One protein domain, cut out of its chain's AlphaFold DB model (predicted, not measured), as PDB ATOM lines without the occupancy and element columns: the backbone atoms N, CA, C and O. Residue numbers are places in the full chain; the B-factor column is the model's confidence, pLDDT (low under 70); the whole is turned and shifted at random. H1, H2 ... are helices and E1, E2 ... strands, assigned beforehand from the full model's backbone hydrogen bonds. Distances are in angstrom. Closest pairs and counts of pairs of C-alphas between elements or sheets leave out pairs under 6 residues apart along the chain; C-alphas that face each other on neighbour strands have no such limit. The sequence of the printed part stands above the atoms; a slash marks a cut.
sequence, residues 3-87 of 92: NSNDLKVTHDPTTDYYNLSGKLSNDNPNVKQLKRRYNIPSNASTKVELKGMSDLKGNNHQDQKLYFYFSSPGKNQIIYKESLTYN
ATOM      1  N   ASN A   3     -41.182 -18.011 -12.507       63.44
ATOM      2  CA  ASN A   3     -41.337 -19.455 -12.361       63.44
ATOM      3  C   ASN A   3     -42.837 -19.749 -12.202       63.44
ATOM      4  O   ASN A   3     -43.443 -19.305 -11.227       63.44
ATOM      5  N   SER A   4     -43.442 -20.443 -13.173       62.06
ATOM      6  CA  SER A   4     -44.888 -20.706 -13.218       62.06
ATOM      7  C   SER A   4     -45.392 -21.468 -11.992       62.06
ATOM      8  O   SER A   4     -46.540 -21.291 -11.602       62.06
ATOM      9  N   ASN A   5     -44.526 -22.255 -11.346       69.88
ATOM     10  CA  ASN A   5     -44.882 -23.032 -10.157       69.88
ATOM     11  C   ASN A   5     -45.042 -22.165  -8.896       69.88
ATOM     12  O   ASN A   5     -45.683 -22.586  -7.941       69.88
ATOM     13  N   ASP A   6     -44.477 -20.955  -8.889       80.12
ATOM     14  CA  ASP A   6     -44.567 -20.008  -7.772       80.12
ATOM     15  C   ASP A   6     -45.598 -18.894  -8.026       80.12
ATOM     16  O   ASP A   6     -45.720 -17.970  -7.215       80.12
ATOM     17  N   LEU A   7     -46.310 -18.941  -9.156       88.50
ATOM     18  CA  LEU A   7     -47.254 -17.906  -9.551       88.50
ATOM     19  C   LEU A   7     -48.557 -18.030  -8.757       88.50
ATOM     20  O   LEU A   7     -49.198 -19.078  -8.741       88.50
ATOM     21  N   LYS A   8     -48.982 -16.934  -8.130       92.44
ATOM     22  CA  LYS A   8     -50.265 -16.827  -7.433       92.44
ATOM     23  C   LYS A   8     -51.052 -15.652  -7.985       92.44
ATOM     24  O   LYS A   8     -50.542 -14.532  -8.015       92.44
ATOM     25  N   VAL A   9     -52.294 -15.924  -8.367       90.94
ATOM     26  CA  VAL A   9     -53.267 -14.932  -8.828       90.94
ATOM     27  C   VAL A   9     -54.356 -14.814  -7.771       90.94
ATOM     28  O   VAL A   9     -54.903 -15.824  -7.333       90.94
ATOM     29  N   THR A  10     -54.666 -13.594  -7.355       91.38
ATOM     30  CA  THR A  10     -55.764 -13.294  -6.430       91.38
ATOM     31  C   THR A  10     -56.638 -12.203  -7.023       91.38
ATOM     32  O   THR A  10     -56.098 -11.229  -7.547       91.38
ATOM     33  N   HIS A  11     -57.955 -12.359  -6.914       88.62
ATOM     34  CA  HIS A  11     -58.949 -11.395  -7.378       88.62
ATOM     35  C   HIS A  11     -60.019 -11.216  -6.301       88.62
ATOM     36  O   HIS A  11     -60.583 -12.205  -5.831       88.62
ATOM     37  N   ASP A  12     -60.275  -9.970  -5.918       88.06
ATOM     38  CA  ASP A  12     -61.381  -9.581  -5.055       88.06
ATOM     39  C   ASP A  12     -62.398  -8.780  -5.886       88.06
ATOM     40  O   ASP A  12     -62.148  -7.613  -6.197       88.06
ATOM     41  N   PRO A  13     -63.545  -9.387  -6.246       83.44
ATOM     42  CA  PRO A  13     -64.561  -8.738  -7.067       83.44
ATOM     43  C   PRO A  13     -65.315  -7.624  -6.329       83.44
ATOM     44  O   PRO A  13     -66.039  -6.870  -6.964       83.44
ATOM     45  N   THR A  14     -65.205  -7.524  -5.000       86.00
ATOM     46  CA  THR A  14     -65.893  -6.468  -4.239       86.00
ATOM     47  C   THR A  14     -65.176  -5.126  -4.339       86.00
ATOM     48  O   THR A  14     -65.801  -4.077  -4.197       86.00
ATOM     49  N   THR A  15     -63.869  -5.165  -4.599       83.81
ATOM     50  CA  THR A  15     -62.996  -3.991  -4.692       83.81
ATOM     51  C   THR A  15     -62.359  -3.832  -6.075       83.81
ATOM     52  O   THR A  15     -61.521  -2.949  -6.253       83.81
ATOM     53  N   ASP A  16     -62.716  -4.697  -7.035       82.25
ATOM     54  CA  ASP A  16     -62.060  -4.841  -8.346       82.25
ATOM     55  C   ASP A  16     -60.528  -4.930  -8.234       82.25
ATOM     56  O   ASP A  16     -59.759  -4.452  -9.078       82.25
ATOM     57  N   TYR A  17     -60.067  -5.530  -7.138       86.81
ATOM     58  CA  TYR A  17     -58.656  -5.666  -6.845       86.81
ATOM     59  C   TYR A  17     -58.124  -6.965  -7.431       86.81
ATOM     60  O   TYR A  17     -58.681  -8.047  -7.236       86.81
ATOM     61  N   TYR A  18     -56.968  -6.879  -8.076       88.56
ATOM     62  CA  TYR A  18     -56.214  -8.044  -8.506       88.56
ATOM     63  C   TYR A  18     -54.764  -7.958  -8.052       88.56
ATOM     64  O   TYR A  18     -54.163  -6.888  -7.915       88.56
ATOM     65  N   ASN A  19     -54.174  -9.129  -7.843       91.50
ATOM     66  CA  ASN A  19     -52.758  -9.253  -7.568       91.50
ATOM     67  C   ASN A  19     -52.176 -10.512  -8.208       91.50
ATOM     68  O   ASN A  19     -52.706 -11.614  -8.067       91.50
ATOM     69  N   LEU A  20     -51.051 -10.320  -8.889       91.94
ATOM     70  CA  LEU A  20     -50.204 -11.365  -9.436       91.94
ATOM     71  C   LEU A  20     -48.900 -11.366  -8.650       91.94
ATOM     72  O   LEU A  20     -48.172 -10.377  -8.658       91.94
ATOM     73  N   SER A  21     -48.575 -12.472  -7.993       94.38
ATOM     74  CA  SER A  21     -47.358 -12.578  -7.192       94.38
ATOM     75  C   SER A  21     -46.561 -13.827  -7.520       94.38
ATOM     76  O   SER A  21     -47.121 -14.845  -7.916       94.38
ATOM     77  N   GLY A  22     -45.244 -13.757  -7.352       93.94
ATOM     78  CA  GLY A  22     -44.378 -14.911  -7.564       93.94
ATOM     79  C   GLY A  22     -42.923 -14.636  -7.226       93.94
ATOM     80  O   GLY A  22     -42.556 -13.536  -6.805       93.94
ATOM     81  N   LYS A  23     -42.079 -15.651  -7.399       94.25
ATOM     82  CA  LYS A  23     -40.628 -15.524  -7.233       94.25
ATOM     83  C   LYS A  23     -39.950 -15.266  -8.571       94.25
ATOM     84  O   LYS A  23     -40.339 -15.807  -9.607       94.25
ATOM     85  N   LEU A  24     -38.895 -14.459  -8.534       93.19
ATOM     86  CA  LEU A  24     -38.000 -14.261  -9.668       93.19
ATOM     87  C   LEU A  24     -36.629 -14.856  -9.366       93.19
ATOM     88  O   LEU A  24     -36.107 -14.722  -8.261       93.19
ATOM     89  N   SER A  25     -36.041 -15.484 -10.386       92.31
ATOM     90  CA  SER A  25     -34.648 -15.924 -10.332       92.31
ATOM     91  C   SER A  25     -33.706 -14.731 -10.151       92.31
ATOM     92  O   SER A  25     -33.938 -13.652 -10.705       92.31
ATOM     93  N   ASN A  26     -32.593 -14.961  -9.451       93.19
ATOM     94  CA  ASN A  26     -31.480 -14.016  -9.361       93.19
ATOM     95  C   ASN A  26     -30.839 -13.723 -10.724       93.19
ATOM     96  O   ASN A  26     -30.157 -12.710 -10.863       93.19
ATOM     97  N   ASP A  27     -31.094 -14.562 -11.731       93.88
ATOM     98  CA  ASP A  27     -30.648 -14.339 -13.102       93.88
ATOM     99  C   ASP A  27     -31.555 -13.438 -13.932       93.88
ATOM    100  O   ASP A  27     -31.165 -13.028 -15.025       93.88
ATOM    101  N   ASN A  28     -32.733 -13.077 -13.417       94.56
ATOM    102  CA  ASN A  28     -33.612 -12.141 -14.098       94.56
ATOM    103  C   ASN A  28     -32.894 -10.783 -14.303       94.56
ATOM    104  O   ASN A  28     -32.340 -10.234 -13.347       94.56
ATOM    105  N   PRO A  29     -32.918 -10.209 -15.521       95.69
ATOM    106  CA  PRO A  29     -32.173  -8.990 -15.834       95.69
ATOM    107  C   PRO A  29     -32.621  -7.779 -15.004       95.69
ATOM    108  O   PRO A  29     -31.780  -6.983 -14.589       95.69
ATOM    109  N   ASN A  30     -33.913  -7.653 -14.690       94.31
ATOM    110  CA  ASN A  30     -34.426  -6.563 -13.854       94.31
ATOM    111  C   ASN A  30     -33.987  -6.741 -12.394       94.31
ATOM    112  O   ASN A  30     -33.569  -5.783 -11.748       94.31
ATOM    113  N   VAL A  31     -33.982  -7.984 -11.896       96.06
ATOM    114  CA  VAL A  31     -33.465  -8.319 -10.557       96.06
ATOM    115  C   VAL A  31     -31.978  -7.980 -10.447       96.06
ATOM    116  O   VAL A  31     -31.576  -7.319  -9.491       96.06
ATOM    117  N   LYS A  32     -31.164  -8.361 -11.441       96.88
ATOM    118  CA  LYS A  32     -29.732  -8.019 -11.495       96.88
ATOM    119  C   LYS A  32     -29.506  -6.507 -11.479       96.88
ATOM    120  O   LYS A  32     -28.675  -6.023 -10.710       96.88
ATOM    121  N   GLN A  33     -30.262  -5.760 -12.284       96.94
ATOM    122  CA  GLN A  33     -30.154  -4.302 -12.349       96.94
ATOM    123  C   GLN A  33     -30.506  -3.629 -11.021       96.94
ATOM    124  O   GLN A  33     -29.720  -2.815 -10.535       96.94
ATOM    125  N   LEU A  34     -31.635  -3.996 -10.404       96.56
ATOM    126  CA  LEU A  34     -32.053  -3.442  -9.114       96.56
ATOM    127  C   LEU A  34     -31.041  -3.768  -8.012       96.56
ATOM    128  O   LEU A  34     -30.645  -2.876  -7.261       96.56
ATOM    129  N   LYS A  35     -30.549  -5.011  -7.954       96.38
ATOM    130  CA  LYS A  35     -29.551  -5.407  -6.953       96.38
ATOM    131  C   LYS A  35     -28.250  -4.628  -7.082       96.38
ATOM    132  O   LYS A  35     -27.726  -4.169  -6.072       96.38
ATOM    133  N   ARG A  36     -27.767  -4.426  -8.313       96.88
ATOM    134  CA  ARG A  36     -26.576  -3.608  -8.579       96.88
ATOM    135  C   ARG A  36     -26.804  -2.144  -8.205       96.88
ATOM    136  O   ARG A  36     -25.954  -1.553  -7.555       96.88
ATOM    137  N   ARG A  37     -27.941  -1.562  -8.602       96.69
ATOM    138  CA  ARG A  37     -28.246  -0.138  -8.379       96.69
ATOM    139  C   ARG A  37     -28.361   0.219  -6.898       96.69
ATOM    140  O   ARG A  37     -27.939   1.302  -6.512       96.69
ATOM    141  N   TYR A  38     -28.926  -0.678  -6.094       94.19
ATOM    142  CA  TYR A  38     -29.216  -0.434  -4.679       94.19
ATOM    143  C   TYR A  38     -28.331  -1.244  -3.720       94.19
ATOM    144  O   TYR A  38     -28.638  -1.339  -2.535       94.19
ATOM    145  N   ASN A  39     -27.241  -1.835  -4.220       94.62
ATOM    146  CA  ASN A  39     -26.275  -2.613  -3.440       94.62
ATOM    147  C   ASN A  39     -26.907  -3.743  -2.590       94.62
ATOM    148  O   ASN A  39     -26.491  -4.030  -1.465       94.62
ATOM    149  N   ILE A  40     -27.940  -4.389  -3.136       95.00
ATOM    150  CA  ILE A  40     -28.663  -5.494  -2.494       95.00
ATOM    151  C   ILE A  40     -27.838  -6.780  -2.664       95.00
ATOM    152  O   ILE A  40     -27.327  -7.022  -3.762       95.00
ATOM    153  N   PRO A  41     -27.735  -7.650  -1.639       94.69
ATOM    154  CA  PRO A  41     -26.991  -8.901  -1.748       94.69
ATOM    155  C   PRO A  41     -27.406  -9.731  -2.969       94.69
ATOM    156  O   PRO A  41     -28.592  -9.976  -3.210       94.69
ATOM    157  N   SER A  42     -26.421 -10.208  -3.732       93.19
ATOM    158  CA  SER A  42     -26.650 -10.980  -4.960       93.19
ATOM    159  C   SER A  42     -27.474 -12.247  -4.710       93.19
ATOM    160  O   SER A  42     -28.318 -12.603  -5.532       93.19
ATOM    161  N   ASN A  43     -27.311 -12.863  -3.538       93.75
ATOM    162  CA  ASN A  43     -28.037 -14.053  -3.097       93.75
ATOM    163  C   ASN A  43     -29.414 -13.770  -2.462       93.75
ATOM    164  O   ASN A  43     -30.120 -14.723  -2.141       93.75
ATOM    165  N   ALA A  44     -29.819 -12.505  -2.282       95.75
ATOM    166  CA  ALA A  44     -31.126 -12.173  -1.716       95.75
ATOM    167  C   ALA A  44     -32.252 -12.778  -2.564       95.75
ATOM    168  O   ALA A  44     -32.289 -12.590  -3.782       95.75
ATOM    169  N   SER A  45     -33.185 -13.480  -1.929       95.38
ATOM    170  CA  SER A  45     -34.385 -13.972  -2.608       95.38
ATOM    171  C   SER A  45     -35.227 -12.797  -3.104       95.38
ATOM    172  O   SER A  45     -35.242 -11.740  -2.470       95.38
ATOM    173  N   THR A  46     -35.898 -12.963  -4.246       96.12
ATOM    174  CA  THR A  46     -36.733 -11.908  -4.834       96.12
ATOM    175  C   THR A  46     -38.160 -12.400  -5.039       96.12
ATOM    176  O   THR A  46     -38.394 -13.359  -5.779       96.12
ATOM    177  N   LYS A  47     -39.115 -11.716  -4.405       95.31
ATOM    178  CA  LYS A  47     -40.550 -11.845  -4.678       95.31
ATOM    179  C   LYS A  47     -41.015 -10.611  -5.445       95.31
ATOM    180  O   LYS A  47     -40.587  -9.504  -5.136       95.31
ATOM    181  N   VAL A  48     -41.886 -10.802  -6.425       94.94
ATOM    182  CA  VAL A  48     -42.520  -9.723  -7.185       94.94
ATOM    183  C   VAL A  48     -44.031  -9.767  -6.985       94.94
ATOM    184  O   VAL A  48     -44.601 -10.853  -6.859       94.94
ATOM    185  N   GLU A  49     -44.663  -8.597  -6.931       94.50
ATOM    186  CA  GLU A  49     -46.119  -8.440  -6.896       94.50
ATOM    187  C   GLU A  49     -46.545  -7.338  -7.870       94.50
ATOM    188  O   GLU A  49     -46.039  -6.221  -7.795       94.50
ATOM    189  N   LEU A  50     -47.477  -7.646  -8.767       92.06
ATOM    190  CA  LEU A  50     -48.203  -6.669  -9.572       92.06
ATOM    191  C   LEU A  50     -49.606  -6.547  -8.988       92.06
ATOM    192  O   LEU A  50     -50.361  -7.517  -9.000       92.06
ATOM    193  N   LYS A  51     -49.932  -5.364  -8.475       90.12
ATOM    194  CA  LYS A  51     -51.204  -5.052  -7.822       90.12
ATOM    195  C   LYS A  51     -51.940  -4.000  -8.626       90.12
ATOM    196  O   LYS A  51     -51.312  -3.032  -9.055       90.12
ATOM    197  N   GLY A  52     -53.248  -4.146  -8.754       86.38
ATOM    198  CA  GLY A  52     -54.070  -3.120  -9.371       86.38
ATOM    199  C   GLY A  52     -55.496  -3.108  -8.852       86.38
ATOM    200  O   GLY A  52     -55.975  -4.094  -8.297       86.38
ATOM    201  N   MET A  53     -56.133  -1.956  -9.025       81.56
ATOM    202  CA  MET A  53     -57.565  -1.741  -8.824       81.56
ATOM    203  C   MET A  53     -58.106  -1.187 -10.137       81.56
ATOM    204  O   MET A  53     -57.710  -0.094 -10.538       81.56
ATOM    205  N   SER A  54     -58.902  -1.971 -10.852       70.12
ATOM    206  CA  SER A  54     -59.618  -1.551 -12.062       70.12
ATOM    207  C   SER A  54     -60.479  -2.716 -12.535       70.12
ATOM    208  O   SER A  54     -60.177  -3.876 -12.231       70.12
ATOM    209  N   ASP A  55     -61.476  -2.432 -13.367       68.38
ATOM    210  CA  ASP A  55     -62.067  -3.500 -14.154       68.38
ATOM    211  C   ASP A  55     -60.959  -4.148 -15.004       68.38
ATOM    212  O   ASP A  55     -60.071  -3.475 -15.525       68.38
ATOM    213  N   LEU A  56     -60.966  -5.475 -15.161       64.25
ATOM    214  CA  LEU A  56     -59.908  -6.186 -15.909       64.25
ATOM    215  C   LEU A  56     -59.756  -5.700 -17.367       64.25
ATOM    216  O   LEU A  56     -58.782  -6.035 -18.038       64.25
ATOM    217  N   LYS A  57     -60.733  -4.927 -17.856       68.19
ATOM    218  CA  LYS A  57     -60.757  -4.292 -19.175       68.19
ATOM    219  C   LYS A  57     -60.022  -2.942 -19.218       68.19
ATOM    220  O   LYS A  57     -59.732  -2.476 -20.314       68.19
ATOM    221  N   GLY A  58     -59.678  -2.349 -18.072       62.12
ATOM    222  CA  GLY A  58     -58.856  -1.143 -17.965       62.12
ATOM    223  C   GLY A  58     -59.567   0.142 -18.383       62.12
ATOM    224  O   GLY A  58     -58.901   1.071 -18.846       62.12
ATOM    225  N   ASN A  59     -60.893   0.192 -18.247       63.69
ATOM    226  CA  ASN A  59     -61.723   1.312 -18.695       63.69
ATOM    227  C   ASN A  59     -61.645   2.523 -17.752       63.69
ATOM    228  O   ASN A  59     -61.931   3.638 -18.181       63.69
ATOM    229  N   ASN A  60     -61.226   2.324 -16.499       58.34
ATOM    230  CA  ASN A  60     -61.111   3.376 -15.484       58.34
ATOM    231  C   ASN A  60     -59.696   3.433 -14.885       58.34
ATOM    232  O   ASN A  60     -58.991   2.422 -14.895       58.34
ATOM    233  N   HIS A  61     -59.312   4.618 -14.370       59.59
ATOM    234  CA  HIS A  61     -58.037   4.955 -13.702       59.59
ATOM    235  C   HIS A  61     -57.168   3.734 -13.364       59.59
ATOM    236  O   HIS A  61     -57.430   3.008 -12.407       59.59
ATOM    237  N   GLN A  62     -56.139   3.495 -14.178       68.56
ATOM    238  CA  GLN A  62     -55.297   2.310 -14.045       68.56
ATOM    239  C   GLN A  62     -54.239   2.525 -12.962       68.56
ATOM    240  O   GLN A  62     -53.112   2.935 -13.235       68.56
ATOM    241  N   ASP A  63     -54.605   2.224 -11.720       76.50
ATOM    242  CA  ASP A  63     -53.693   2.244 -10.581       76.50
ATOM    243  C   ASP A  63     -52.922   0.921 -10.490       76.50
ATOM    244  O   ASP A  63     -53.171   0.080  -9.625       76.50
ATOM    245  N   GLN A  64     -51.965   0.723 -11.400       84.81
ATOM    246  CA  GLN A  64     -51.087  -0.448 -11.400       84.81
ATOM    247  C   GLN A  64     -49.781  -0.159 -10.659       84.81
ATOM    248  O   GLN A  64     -49.066   0.809 -10.934       84.81
ATOM    249  N   LYS A  65     -49.457  -1.019  -9.694       90.19
ATOM    250  CA  LYS A  65     -48.273  -0.900  -8.839       90.19
ATOM    251  C   LYS A  65     -47.473  -2.194  -8.893       90.19
ATOM    252  O   LYS A  65     -47.992  -3.270  -8.599       90.19
ATOM    253  N   LEU A  66     -46.196  -2.072  -9.234       93.06
ATOM    254  CA  LEU A  66     -45.230  -3.159  -9.274       93.06
ATOM    255  C   LEU A  66     -44.319  -3.079  -8.047       93.06
ATOM    256  O   LEU A  66     -43.746  -2.034  -7.740       93.06
ATOM    257  N   TYR A  67     -44.168  -4.198  -7.352       96.19
ATOM    258  CA  TYR A  67     -43.351  -4.310  -6.153       96.19
ATOM    259  C   TYR A  67     -42.312  -5.408  -6.317       96.19
ATOM    260  O   TYR A  67     -42.640  -6.519  -6.726       96.19
ATOM    261  N   PHE A  68     -41.078  -5.122  -5.913       96.88
ATOM    262  CA  PHE A  68     -40.032  -6.116  -5.708       96.88
ATOM    263  C   PHE A  68     -39.641  -6.127  -4.236       96.88
ATOM    264  O   PHE A  68     -39.288  -5.098  -3.662       96.88
ATOM    265  N   TYR A  69     -39.665  -7.311  -3.643       96.94
ATOM    266  CA  TYR A  69     -39.268  -7.561  -2.268       96.94
ATOM    267  C   TYR A  69     -37.988  -8.385  -2.281       96.94
ATOM    268  O   TYR A  69     -37.967  -9.493  -2.828       96.94
ATOM    269  N   PHE A  70     -36.936  -7.857  -1.665       97.12
ATOM    270  CA  PHE A  70     -35.648  -8.521  -1.530       97.12
ATOM    271  C   PHE A  70     -35.418  -8.915  -0.076       97.12
ATOM    272  O   PHE A  70     -35.458  -8.068   0.819       97.12
ATOM    273  N   SER A  71     -35.149 -10.197   0.159       95.56
ATOM    274  CA  SER A  71     -34.965 -10.735   1.508       95.56
ATOM    275  C   SER A  71     -33.741 -11.642   1.585       95.56
ATOM    276  O   SER A  71     -33.580 -12.563   0.776       95.56
ATOM    277  N   SER A  72     -32.902 -11.394   2.592       91.75
ATOM    278  CA  SER A  72     -31.740 -12.208   2.955       91.75
ATOM    279  C   SER A  72     -31.830 -12.596   4.435       91.75
ATOM    280  O   SER A  72     -32.254 -11.761   5.236       91.75
ATOM    281  N   PRO A  73     -31.409 -13.811   4.824       86.81
ATOM    282  CA  PRO A  73     -31.349 -14.203   6.230       86.81
ATOM    283  C   PRO A  73     -30.544 -13.198   7.063       86.81
ATOM    284  O   PRO A  73     -29.466 -12.772   6.646       86.81
ATOM    285  N   GLY A  74     -31.084 -12.800   8.217       86.31
ATOM    286  CA  GLY A  74     -30.421 -11.868   9.137       86.31
ATOM    287  C   GLY A  74     -30.308 -10.419   8.647       86.31
ATOM    288  O   GLY A  74     -29.563  -9.647   9.242       86.31
ATOM    289  N   LYS A  75     -31.012 -10.029   7.573       84.50
ATOM    290  CA  LYS A  75     -31.045  -8.644   7.072       84.50
ATOM    291  C   LYS A  75     -32.474  -8.123   6.965       84.50
ATOM    292  O   LYS A  75     -33.407  -8.887   6.727       84.50
ATOM    293  N   ASN A  76     -32.620  -6.804   7.069       88.94
ATOM    294  CA  ASN A  76     -33.887  -6.128   6.803       88.94
ATOM    295  C   ASN A  76     -34.332  -6.364   5.352       88.94
ATOM    296  O   ASN A  76     -33.506  -6.419   4.436       88.94
ATOM    297  N   GLN A  77     -35.643  -6.490   5.146       91.62
ATOM    298  CA  GLN A  77     -36.222  -6.570   3.808       91.62
ATOM    299  C   GLN A  77     -36.086  -5.219   3.098       91.62
ATOM    300  O   GLN A  77     -36.351  -4.171   3.681       91.62
ATOM    301  N   ILE A  78     -35.713  -5.260   1.821       93.69
ATOM    302  CA  ILE A  78     -35.686  -4.085   0.946       93.69
ATOM    303  C   ILE A  78     -36.875  -4.181  -0.007       93.69
ATOM    304  O   ILE A  78     -37.108  -5.235  -0.601       93.69
ATOM    305  N   ILE A  79     -37.622  -3.086  -0.152       95.19
ATOM    306  CA  ILE A  79     -38.810  -3.014  -1.006       95.19
ATOM    307  C   ILE A  79     -38.580  -1.942  -2.063       95.19
ATOM    308  O   ILE A  79     -38.386  -0.772  -1.739       95.19
ATOM    309  N   TYR A  80     -38.622  -2.343  -3.328       95.62
ATOM    310  CA  TYR A  80     -38.702  -1.426  -4.456       95.62
ATOM    311  C   TYR A  80     -40.151  -1.370  -4.936       95.62
ATOM    312  O   TYR A  80     -40.783  -2.411  -5.124       95.62
ATOM    313  N   LYS A  81     -40.676  -0.157  -5.109       94.81
ATOM    314  CA  LYS A  81     -42.040   0.104  -5.566       94.81
ATOM    315  C   LYS A  81     -41.983   1.015  -6.782       94.81
ATOM    316  O   LYS A  81     -41.359   2.071  -6.726       94.81
ATOM    317  N   GLU A  82     -42.703   0.631  -7.820       90.00
ATOM    318  CA  GLU A  82     -42.904   1.416  -9.028       90.00
ATOM    319  C   GLU A  82     -44.395   1.461  -9.365       90.00
ATOM    320  O   GLU A  82     -45.156   0.543  -9.046       90.00
ATOM    321  N   SER A  83     -44.834   2.556  -9.970       86.44
ATOM    322  CA  SER A  83     -46.204   2.725 -10.443       86.44
ATOM    323  C   SER A  83     -46.188   3.513 -11.736       86.44
ATOM    324  O   SER A  83     -45.478   4.514 -11.829       86.44
ATOM    325  N   LEU A  84     -46.997   3.084 -12.697       76.19
ATOM    326  CA  LEU A  84     -47.229   3.801 -13.939       76.19
ATOM    327  C   LEU A  84     -48.733   4.020 -14.059       76.19
ATOM    328  O   LEU A  84     -49.488   3.056 -14.140       76.19
ATOM    329  N   THR A  85     -49.148   5.282 -14.066       73.38
ATOM    330  CA  THR A  85     -50.556   5.663 -14.197       73.38
ATOM    331  C   THR A  85     -50.715   6.488 -15.463       73.38
ATOM    332  O   THR A  85     -50.014   7.485 -15.649       73.38
ATOM    333  N   TYR A  86     -51.639   6.084 -16.333       70.19
ATOM    334  CA  TYR A  86     -52.051   6.893 -17.475       70.19
ATOM    335  C   TYR A  86     -53.216   7.790 -17.054       70.19
ATOM    336  O   TYR A  86     -54.305   7.302 -16.759       70.19
ATOM    337  N   ASN A  87     -52.978   9.099 -17.025       71.56
ATOM    338  CA  ASN A  87     -54.010  10.091 -16.754       71.56
ATOM    339  C   ASN A  87     -54.371  10.792 -18.062       71.56
ATOM    340  O   ASN A  87     -53.482  11.297 -18.751       71.56
TER     341      ASN A  87
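AT A GLANCE: This is residues 3 to 87 of the 92 residues of the protein "Csa1 family protein" of Staphylococcus aureus (UniProt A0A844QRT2). A single twisted wall of five strands, E1 to E5 side by side, has one short helix, H1, packed over one face near the end of the wall where E2 ends and E3 begins; the other face is bare. The printed part has 85 residues, with five named strands and one named helix in the order E1, E2, H1, E3, E4, E5. The sheet's order is E1, E2, E3, E4, E5, all antiparallel, and the class is mostly strand. The whole is only just loose, close to compact, with a radius of gyration of the C-alphas of 14.5 A and spans of 40 by 29 by 22 A.

IN THESE COORDINATES: E1, residues 8 to 12, begins at C-alpha 8 at (-50.265, -16.827, -7.433) and is 13.5 A long from first to last C-alpha. E2, residues 17 to 24, is 22.6 A long. H1, residues 29 to 37, is 12.2 A long and begins at C-alpha 29 at (-32.173, -8.990, -15.834). E3, residues 45 to 53, is 26.9 A long, and E4, residues 63 to 71, is 25.8 A long. E5, residues 78 to 84, is 20.4 A long and ends at C-alpha 84 at (-47.229, 3.801, -13.939).

HOW THE PARTS SIT: E1 and E5 are the edge strands. E1 and E2 form a hairpin, antiparallel at 168 degrees, with N 10 and O 19 within hydrogen-bond range at 2.9 A. E2 and E3 are antiparallel at 164 degrees, with N 20 and O 50 at 2.9 A. E3, E4 and E5 form a meander, each strand the antiparallel neighbour of the one before, and its two pairs are hairpins. Between E3 and E4, N 49 and O 67 are 2.9 A apart; between E4 and E5, N 68 and O 80 are 2.8 A apart. H1 is on the sheet at a height of 10.1 A, over E3 and only just over E4, where 3 of its 9 C-alphas fall. It runs across the strands, at 73 degrees to E3 on the local plane. The closest C-alphas of H1 and E3 are those of Val 31 and Thr 46, 7.5 A apart. In H1 every O i to N i+4 pair is within hydrogen-bond range. E1 is apart from E4 and E5, and E2 is apart from E5.

THE WHOLE: The two C-alphas farthest apart are those of Asn 59 and Gly 74, at 43.9 A. The printed part has no cut, and no link is long. The mean pLDDT of the printed part is 87.1; residues 3 to 5 and 55 to 62 are under 70, the latter in the short link from E3 to E4.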